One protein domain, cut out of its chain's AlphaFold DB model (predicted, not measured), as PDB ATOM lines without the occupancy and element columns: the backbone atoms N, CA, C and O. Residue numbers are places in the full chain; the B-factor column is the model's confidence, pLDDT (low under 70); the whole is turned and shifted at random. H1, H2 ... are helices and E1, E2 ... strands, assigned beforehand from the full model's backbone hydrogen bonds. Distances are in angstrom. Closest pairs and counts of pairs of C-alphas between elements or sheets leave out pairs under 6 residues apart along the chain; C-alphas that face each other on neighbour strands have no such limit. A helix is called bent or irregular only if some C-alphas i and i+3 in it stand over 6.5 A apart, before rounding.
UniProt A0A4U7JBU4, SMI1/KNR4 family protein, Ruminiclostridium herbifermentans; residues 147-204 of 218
ATOM      1  N   ASP A 147     -19.157  -7.681  31.537       73.31
ATOM      2  CA  ASP A 147     -18.037  -7.068  30.826       73.31
ATOM      3  C   ASP A 147     -17.112  -6.267  31.752       73.31
ATOM      4  O   ASP A 147     -15.894  -6.404  31.648       73.31
ATOM      5  N   PHE A 148     -17.650  -5.517  32.725       76.69
ATOM      6  CA  PHE A 148     -16.802  -4.787  33.682       76.69
ATOM      7  C   PHE A 148     -16.030  -5.714  34.633       76.69
ATOM      8  O   PHE A 148     -15.045  -5.290  35.219       76.69
ATOM      9  N   LEU A 149     -16.465  -6.966  34.824       84.31
ATOM     10  CA  LEU A 149     -15.729  -7.946  35.624       84.31
ATOM     11  C   LEU A 149     -14.620  -8.630  34.829       84.31
ATOM     12  O   LEU A 149     -13.689  -9.159  35.436       84.31
ATOM     13  N   LYS A 150     -14.684  -8.600  33.492       84.88
ATOM     14  CA  LYS A 150     -13.716  -9.286  32.624       84.88
ATOM     15  C   LYS A 150     -12.293  -8.755  32.787       84.88
ATOM     16  O   LYS A 150     -11.356  -9.526  32.617       84.88
ATOM     17  N   GLU A 151     -12.124  -7.489  33.175       86.88
ATOM     18  CA  GLU A 151     -10.804  -6.905  33.470       86.88
ATOM     19  C   GLU A 151     -10.159  -7.446  34.760       86.88
ATOM     20  O   GLU A 151      -8.960  -7.276  34.962       86.88
ATOM     21  N   TYR A 152     -10.932  -8.124  35.613       88.50
ATOM     22  CA  TYR A 152     -10.474  -8.705  36.878       88.50
ATOM     23  C   TYR A 152     -10.374 -10.235  36.829       88.50
ATOM     24  O   TYR A 152     -10.293 -10.872  37.881       88.50
ATOM     25  N   ILE A 153     -10.428 -10.838  35.637       89.50
ATOM     26  CA  ILE A 153     -10.262 -12.284  35.458       89.50
ATOM     27  C   ILE A 153      -8.775 -12.597  35.300       89.50
ATOM     28  O   ILE A 153      -8.110 -12.075  34.408       89.50
ATOM     29  N   PHE A 154      -8.280 -13.505  36.131       89.12
ATOM     30  CA  PHE A 154      -6.912 -13.996  36.108       89.12
ATOM     31  C   PHE A 154      -6.890 -15.504  35.826       89.12
ATOM     32  O   PHE A 154      -7.845 -16.222  36.127       89.12
ATOM     33  N   GLU A 155      -5.804 -15.990  35.227       84.69
ATOM     34  CA  GLU A 155      -5.701 -17.388  34.781       84.69
ATOM     35  C   GLU A 155      -5.107 -18.321  35.844       84.69
ATOM     36  O   GLU A 155      -5.566 -19.455  35.984       84.69
ATOM     37  N   ASP A 156      -4.113 -17.857  36.608       80.44
ATOM     38  CA  ASP A 156      -3.404 -18.690  37.583       80.44
ATOM     39  C   ASP A 156      -3.642 -18.212  39.023       80.44
ATOM     40  O   ASP A 156      -3.003 -17.258  39.462       80.44
ATOM     41  N   PRO A 157      -4.487 -18.890  39.821       75.19
ATOM     42  CA  PRO A 157      -4.705 -18.536  41.224       75.19
ATOM     43  C   PRO A 157      -3.463 -18.676  42.118       75.19
ATOM     44  O   PRO A 157      -3.504 -18.273  43.285       75.19
ATOM     45  N   LYS A 158      -2.363 -19.249  41.613       78.50
ATOM     46  CA  LYS A 158      -1.090 -19.378  42.334       78.50
ATOM     47  C   LYS A 158      -0.173 -18.170  42.168       78.50
ATOM     48  O   LYS A 158       0.789 -18.065  42.936       78.50
ATOM     49  N   ASP A 159      -0.449 -17.272  41.224       81.38
ATOM     50  CA  ASP A 159       0.290 -16.020  41.114       81.38
ATOM     51  C   ASP A 159      -0.018 -15.140  42.335       81.38
ATOM     52  O   ASP A 159      -1.162 -14.799  42.649       81.38
ATOM     53  N   LYS A 160       1.040 -14.827  43.087       75.00
ATOM     54  CA  LYS A 160       0.942 -14.098  44.350       75.00
ATOM     55  C   LYS A 160       0.596 -12.630  44.134       75.00
ATOM     56  O   LYS A 160      -0.014 -12.040  45.027       75.00
ATOM     57  N   ASP A 161       0.935 -12.064  42.980       80.88
ATOM     58  CA  ASP A 161       0.753 -10.639  42.709       80.88
ATOM     59  C   ASP A 161      -0.708 -10.291  42.393       80.88
ATOM     60  O   ASP A 161      -1.127  -9.148  42.586       80.88
ATOM     61  N   ILE A 162      -1.521 -11.285  42.014       81.00
ATOM     62  CA  ILE A 162      -2.963 -11.135  41.776       81.00
ATOM     63  C   ILE A 162      -3.679 -10.583  43.009       81.00
ATOM     64  O   ILE A 162      -4.568  -9.742  42.880       81.00
ATOM     65  N   TRP A 163      -3.267 -11.001  44.207       78.94
ATOM     66  CA  TRP A 163      -3.909 -10.613  45.466       78.94
ATOM     67  C   TRP A 163      -3.672  -9.148  45.857       78.94
ATOM     68  O   TRP A 163      -4.277  -8.674  46.816       78.94
ATOM     69  N   ASN A 164      -2.850  -8.412  45.103       80.81
ATOM     70  CA  ASN A 164      -2.751  -6.955  45.220       80.81
ATOM     71  C   ASN A 164      -3.960  -6.236  44.589       80.81
ATOM     72  O   ASN A 164      -4.160  -5.042  44.820       80.81
ATOM     73  N   ASN A 165      -4.770  -6.940  43.793       80.12
ATOM     74  CA  ASN A 165      -5.983  -6.399  43.197       80.12
ATOM     75  C   ASN A 165      -7.157  -6.507  44.168       80.12
ATOM     76  O   ASN A 165      -7.395  -7.539  44.790       80.12
ATOM     77  N   LYS A 166      -7.957  -5.439  44.238       81.31
ATOM     78  CA  LYS A 166      -9.172  -5.419  45.065       81.31
ATOM     79  C   LYS A 166     -10.253  -6.365  44.553       81.31
ATOM     80  O   LYS A 166     -11.093  -6.786  45.335       81.31
ATOM     81  N   ASN A 167     -10.274  -6.660  43.259       85.50
ATOM     82  CA  ASN A 167     -11.233  -7.577  42.660       85.50
ATOM     83  C   ASN A 167     -10.447  -8.641  41.902       85.50
ATOM     84  O   ASN A 167      -9.536  -8.300  41.148       85.50
ATOM     85  N   VAL A 168     -10.788  -9.907  42.121       88.44
ATOM     86  CA  VAL A 168     -10.071 -11.050  41.547       88.44
ATOM     87  C   VAL A 168     -11.069 -12.143  41.209       88.44
ATOM     88  O   VAL A 168     -11.784 -12.597  42.098       88.44
ATOM     89  N   PHE A 169     -11.081 -12.603  39.963       90.31
ATOM     90  CA  PHE A 169     -11.895 -13.721  39.495       90.31
ATOM     91  C   PHE A 169     -11.059 -14.743  38.729       90.31
ATOM     92  O   PHE A 169     -10.058 -14.401  38.110       90.31
ATOM     93  N   PHE A 170     -11.500 -15.997  38.746       89.81
ATOM     94  CA  PHE A 170     -10.891 -17.123  38.049       89.81
ATOM     95  C   PHE A 170     -11.979 -17.896  37.313       89.81
ATOM     96  O   PHE A 170     -12.890 -18.458  37.935       89.81
ATOM     97  N   ARG A 171     -11.895 -17.913  35.981       87.56
ATOM     98  CA  ARG A 171     -12.886 -18.557  35.112       87.56
ATOM     99  C   ARG A 171     -12.973 -20.058  35.397       87.56
ATOM    100  O   ARG A 171     -11.951 -20.716  35.569       87.56
ATOM    101  N   LEU A 172     -14.188 -20.604  35.389       89.00
ATOM    102  CA  LEU A 172     -14.415 -22.048  35.438       89.00
ATOM    103  C   LEU A 172     -14.844 -22.556  34.067       89.00
ATOM    104  O   LEU A 172     -15.618 -21.912  33.358       89.00
ATOM    105  N   ASN A 173     -14.366 -23.739  33.696       88.75
ATOM    106  CA  ASN A 173     -14.872 -24.423  32.514       88.75
ATOM    107  C   ASN A 173     -16.087 -25.304  32.874       88.75
ATOM    108  O   ASN A 173     -16.447 -25.488  34.038       88.75
ATOM    109  N   HIS A 174     -16.742 -25.865  31.855       88.81
ATOM    110  CA  HIS A 174     -17.946 -26.679  32.055       88.81
ATOM    111  C   HIS A 174     -17.683 -27.968  32.850       88.81
ATOM    112  O   HIS A 174     -18.575 -28.424  33.566       88.81
ATOM    113  N   ASN A 175     -16.480 -28.541  32.749       91.94
ATOM    114  CA  ASN A 175     -16.102 -29.736  33.500       91.94
ATOM    115  C   ASN A 175     -15.919 -29.402  34.982       91.94
ATOM    116  O   ASN A 175     -16.462 -30.112  35.821       91.94
ATOM    117  N   ASP A 176     -15.265 -28.282  35.309       90.31
ATOM    118  CA  ASP A 176     -15.099 -27.848  36.702       90.31
ATOM    119  C   ASP A 176     -16.465 -27.655  37.372       90.31
ATOM    120  O   ASP A 176     -16.714 -28.139  38.477       90.31
ATOM    121  N   ILE A 177     -17.386 -26.984  36.674       92.44
ATOM    122  CA  ILE A 177     -18.761 -26.769  37.137       92.44
ATOM    123  C   ILE A 177     -19.463 -28.113  37.365       92.44
ATOM    124  O   ILE A 177     -20.100 -28.302  38.402       92.44
ATOM    125  N   HIS A 178     -19.333 -29.055  36.428       92.31
ATOM    126  CA  HIS A 178     -19.917 -30.390  36.551       92.31
ATOM    127  C   HIS A 178     -19.368 -31.167  37.755       92.31
ATOM    128  O   HIS A 178     -20.135 -31.808  38.484       92.31
ATOM    129  N   ASP A 179     -18.062 -31.082  37.997       93.31
ATOM    130  CA  ASP A 179     -17.408 -31.710  39.139       93.31
ATOM    131  C   ASP A 179     -17.922 -31.120  40.458       93.31
ATOM    132  O   ASP A 179     -18.205 -31.864  41.401       93.31
ATOM    133  N   TYR A 180     -18.111 -29.798  40.534       90.56
ATOM    134  CA  TYR A 180     -18.693 -29.145  41.710       90.56
ATOM    135  C   TYR A 180     -20.164 -29.512  41.931       90.56
ATOM    136  O   TYR A 180     -20.541 -29.821  43.063       90.56
ATOM    137  N   GLU A 181     -20.989 -29.533  40.881       92.56
ATOM    138  CA  GLU A 181     -22.380 -30.003  40.969       92.56
ATOM    139  C   GLU A 181     -22.448 -31.441  41.510       92.56
ATOM    140  O   GLU A 181     -23.269 -31.749  42.378       92.56
ATOM    141  N   SER A 182     -21.552 -32.309  41.030       93.38
ATOM    142  CA  SER A 182     -21.465 -33.715  41.438       93.38
ATOM    143  C   SER A 182     -21.048 -33.860  42.901       93.38
ATOM    144  O   SER A 182     -21.696 -34.588  43.652       93.38
ATOM    145  N   LYS A 183     -20.022 -33.119  43.341       93.62
ATOM    146  CA  LYS A 183     -19.568 -33.105  44.745       93.62
ATOM    147  C   LYS A 183     -20.642 -32.596  45.704       93.62
ATOM    148  O   LYS A 183     -20.757 -33.102  46.815       93.62
ATOM    149  N   LEU A 184     -21.420 -31.600  45.285       91.75
ATOM    150  CA  LEU A 184     -22.484 -31.008  46.098       91.75
ATOM    151  C   LEU A 184     -23.811 -31.774  46.016       91.75
ATOM    152  O   LEU A 184     -24.749 -31.430  46.735       91.75
ATOM    153  N   GLY A 185     -23.921 -32.771  45.132       94.00
ATOM    154  CA  GLY A 185     -25.153 -33.529  44.916       94.00
ATOM    155  C   GLY A 185     -26.323 -32.679  44.406       94.00
ATOM    156  O   GLY A 185     -27.478 -33.036  44.634       94.00
ATOM    157  N   ARG A 186     -26.054 -31.540  43.750       91.12
ATOM    158  CA  ARG A 186     -27.088 -30.619  43.249       91.12
ATOM    159  C   ARG A 186     -26.663 -29.932  41.958       91.12
ATOM    160  O   ARG A 186     -25.496 -29.598  41.782       91.12
ATOM    161  N   LYS A 187     -27.631 -29.658  41.083       90.19
ATOM    162  CA  LYS A 187     -27.418 -28.839  39.885       90.19
ATOM    163  C   LYS A 187     -27.435 -27.354  40.230       90.19
ATOM    164  O   LYS A 187     -28.247 -26.914  41.043       90.19
ATOM    165  N   PHE A 188     -26.543 -26.594  39.613       86.94
ATOM    166  CA  PHE A 188     -26.529 -25.144  39.705       86.94
ATOM    167  C   PHE A 188     -27.576 -24.541  38.760       86.94
ATOM    168  O   PHE A 188     -27.794 -25.077  37.662       86.94
ATOM    169  N   PRO A 189     -28.211 -23.422  39.161       85.38
ATOM    170  CA  PRO A 189     -29.022 -22.613  38.259       85.38
ATOM    171  C   PRO A 189     -28.239 -22.245  36.998       85.38
ATOM    172  O   PRO A 189     -27.011 -22.122  37.036       85.38
ATOM    173  N   ARG A 190     -28.937 -22.092  35.871       79.31
ATOM    174  CA  ARG A 190     -28.297 -21.810  34.579       79.31
ATOM    175  C   ARG A 190     -27.500 -20.508  34.634       79.31
ATOM    176  O   ARG A 190     -26.345 -20.498  34.237       79.31
ATOM    177  N   GLU A 191     -28.081 -19.485  35.240       77.75
ATOM    178  CA  GLU A 191     -27.519 -18.146  35.398       77.75
ATOM    179  C   GLU A 191     -26.191 -18.182  36.164       77.75
ATOM    180  O   GLU A 191     -25.235 -17.500  35.807       77.75
ATOM    181  N   LEU A 192     -26.099 -19.033  37.191       84.44
ATOM    182  CA  LEU A 192     -24.867 -19.204  37.959       84.44
ATOM    183  C   LEU A 192     -23.775 -19.899  37.133       84.44
ATOM    184  O   LEU A 192     -22.600 -19.561  37.253       84.44
ATOM    185  N   LYS A 193     -24.147 -20.866  36.288       87.38
ATOM    186  CA  LYS A 193     -23.194 -21.533  35.391       87.38
ATOM    187  C   LYS A 193     -22.693 -20.585  34.312       87.38
ATOM    188  O   LYS A 193     -21.490 -20.546  34.080       87.38
ATOM    189  N   ASP A 194     -23.588 -19.803  33.718       83.50
ATOM    190  CA  ASP A 194     -23.241 -18.808  32.704       83.50
ATOM    191  C   ASP A 194     -22.289 -17.758  33.308       83.50
ATOM    192  O   ASP A 194     -21.237 -17.485  32.731       83.50
ATOM    193  N   PHE A 195     -22.545 -17.299  34.542       86.56
ATOM    194  CA  PHE A 195     -21.616 -16.437  35.285       86.56
ATOM    195  C   PHE A 195     -20.245 -17.090  35.522       86.56
ATOM    196  O   PHE A 195     -19.212 -16.462  35.294       86.56
ATOM    197  N   PHE A 196     -20.194 -18.351  35.960       90.19
ATOM    198  CA  PHE A 196     -18.923 -19.050  36.185       90.19
ATOM    199  C   PHE A 196     -18.113 -19.271  34.901       90.19
ATOM    200  O   PHE A 196     -16.881 -19.253  34.941       90.19
ATOM    201  N   VAL A 197     -18.786 -19.463  33.768       88.06
ATOM    202  CA  VAL A 197     -18.134 -19.597  32.460       88.06
ATOM    203  C   VAL A 197     -17.648 -18.245  31.947       88.06
ATOM    204  O   VAL A 197     -16.547 -18.149  31.406       88.06
ATOM    205  N   GLU A 198     -18.450 -17.195  32.093       86.69
ATOM    206  CA  GLU A 198     -18.125 -15.877  31.556       86.69
ATOM    207  C   GLU A 198     -17.077 -15.150  32.412       86.69
ATOM    208  O   GLU A 198     -16.075 -14.649  31.882       86.69
ATOM    209  N   VAL A 199     -17.287 -15.161  33.730       88.69
ATOM    210  CA  VAL A 199     -16.499 -14.449  34.743       88.69
ATOM    211  C   VAL A 199     -15.665 -15.404  35.584       88.69
ATOM    212  O   VAL A 199     -14.456 -15.222  35.701       88.69
ATOM    213  N   GLY A 200     -16.298 -16.426  36.161       88.69
ATOM    214  CA  GLY A 200     -15.649 -17.321  37.118       88.69
ATOM    215  C   GLY A 200     -16.059 -17.120  38.568       88.69
ATOM    216  O   GLY A 200     -17.010 -16.408  38.880       88.69
ATOM    217  N   TYR A 201     -15.347 -17.784  39.474       88.44
ATOM    218  CA  TYR A 201     -15.474 -17.546  40.913       88.44
ATOM    219  C   TYR A 201     -14.447 -16.504  41.349       88.44
ATOM    220  O   TYR A 201     -13.391 -16.384  40.735       88.44
ATOM    221  N   GLY A 202     -14.726 -15.748  42.404       85.50
ATOM    222  CA  GLY A 202     -13.822 -14.680  42.793       85.50
ATOM    223  C   GLY A 202     -14.279 -13.874  43.989       85.50
ATOM    224  O   GLY A 202     -15.240 -14.224  44.677       85.50
ATOM    225  N   PHE A 203     -13.569 -12.782  44.213       83.31
ATOM    226  CA  PHE A 203     -13.719 -11.904  45.354       83.31
ATOM    227  C   PHE A 203     -13.832 -10.461  44.875       83.31
ATOM    228  O   PHE A 203     -13.053 -10.001  44.040       83.31
ATOM    229  N   LEU A 204     -14.808  -9.746  45.426       80.19
ATOM    230  CA  LEU A 204     -14.982  -8.313  45.227       80.19
ATOM    231  C   LEU A 204     -14.550  -7.585  46.487       80.19
ATOM    232  O   LEU A 204     -14.920  -7.997  47.586       80.19
TER     233      LEU A 204
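Overview. This is residues 147 to 204 of the 218 residues of the protein "SMI1/KNR4 family protein" of Ruminiclostridium herbifermentans (UniProt A0A4U7JBU4). A small two-stranded ribbon, E1 and E2, lies in the middle of a rather open fold, with the helices H3 and H4 in a loop of chain beyond one end of it and the short helix H2 toward the other end. The short helix H1 lies off to the side of the ribbon, and the chain from H1 swings out through residues 151 to 159 to reach H2. The printed part has 58 residues with four named helices and two named strands, in the order H1, H2, E1, H3, H4, E2; the sheet has the order E1 - E2 and is antiparallel. The class is mostly helix, with 29 residues in helices and 6 in strands. The whole is only just compact, close to loose, with a radius of gyration of the C-alphas of 12.2 A and spans of 35 by 24 by 16 A.

Along the chain. H1 is residues 147 to 150, beginning at C-alpha 147 at (-18.037, -7.068, 30.826). H2 is residues 160 to 164; it is neither bent nor irregular, but only just: C-alphas 160 and 163 are 6.1 A apart. E1 is residues 168 to 170. H3, residues 174 to 184, is the longest helix, 15.4 A from first to last C-alpha, and begins at C-alpha 174 at (-17.946, -26.679, 32.055). H4 is residues 190 to 198, 12.2 A long. E2 is residues 201 to 203 and ends at C-alpha 203 at (-13.719, -11.904, 45.354).

Arrangement. E1 and E2 are antiparallel neighbours, with 169 degrees between their directions. The C-alphas of Phe 169 and Gly 202 face each other at 3.9 A. N 170 and O 201 are within hydrogen-bond range at 2.8 A, and N 168 and O 203 at 3.0 A. The closest C-alphas of H1 and E1 are those of Leu 149 and Phe 169, 7.9 A apart. Those of H2 and E1 are Ile 162 and Val 168, 7.1 A apart. H3 and H4 only just touch, with 3 pairs of C-alphas within 8 A, the closest being Ile 177 and Lys 193 at 7.1 A. They run opposite ways at a steep tilt of 48 degrees. H1 and H2 are apart, and H1 and H4 are only just apart, with closest C-alphas at 8.0 A. In H3 and H4 every O i to N i+4 pair is within hydrogen-bond range; in H2 it is 0 of 1, with 1 of 2 O i to N i+3 pairs, and H1 is too short for an O i to N i+4 pair.

Size, cuts and confidence. The two C-alphas farthest apart are those of Asn 164 and Gly 185, at 34.8 A. The printed part has no cut and no long link; the link from H1 to H2, nine residues, is short, and the other links are tight. The mean pLDDT of the printed part is 86.0, and no printed residue is under 70.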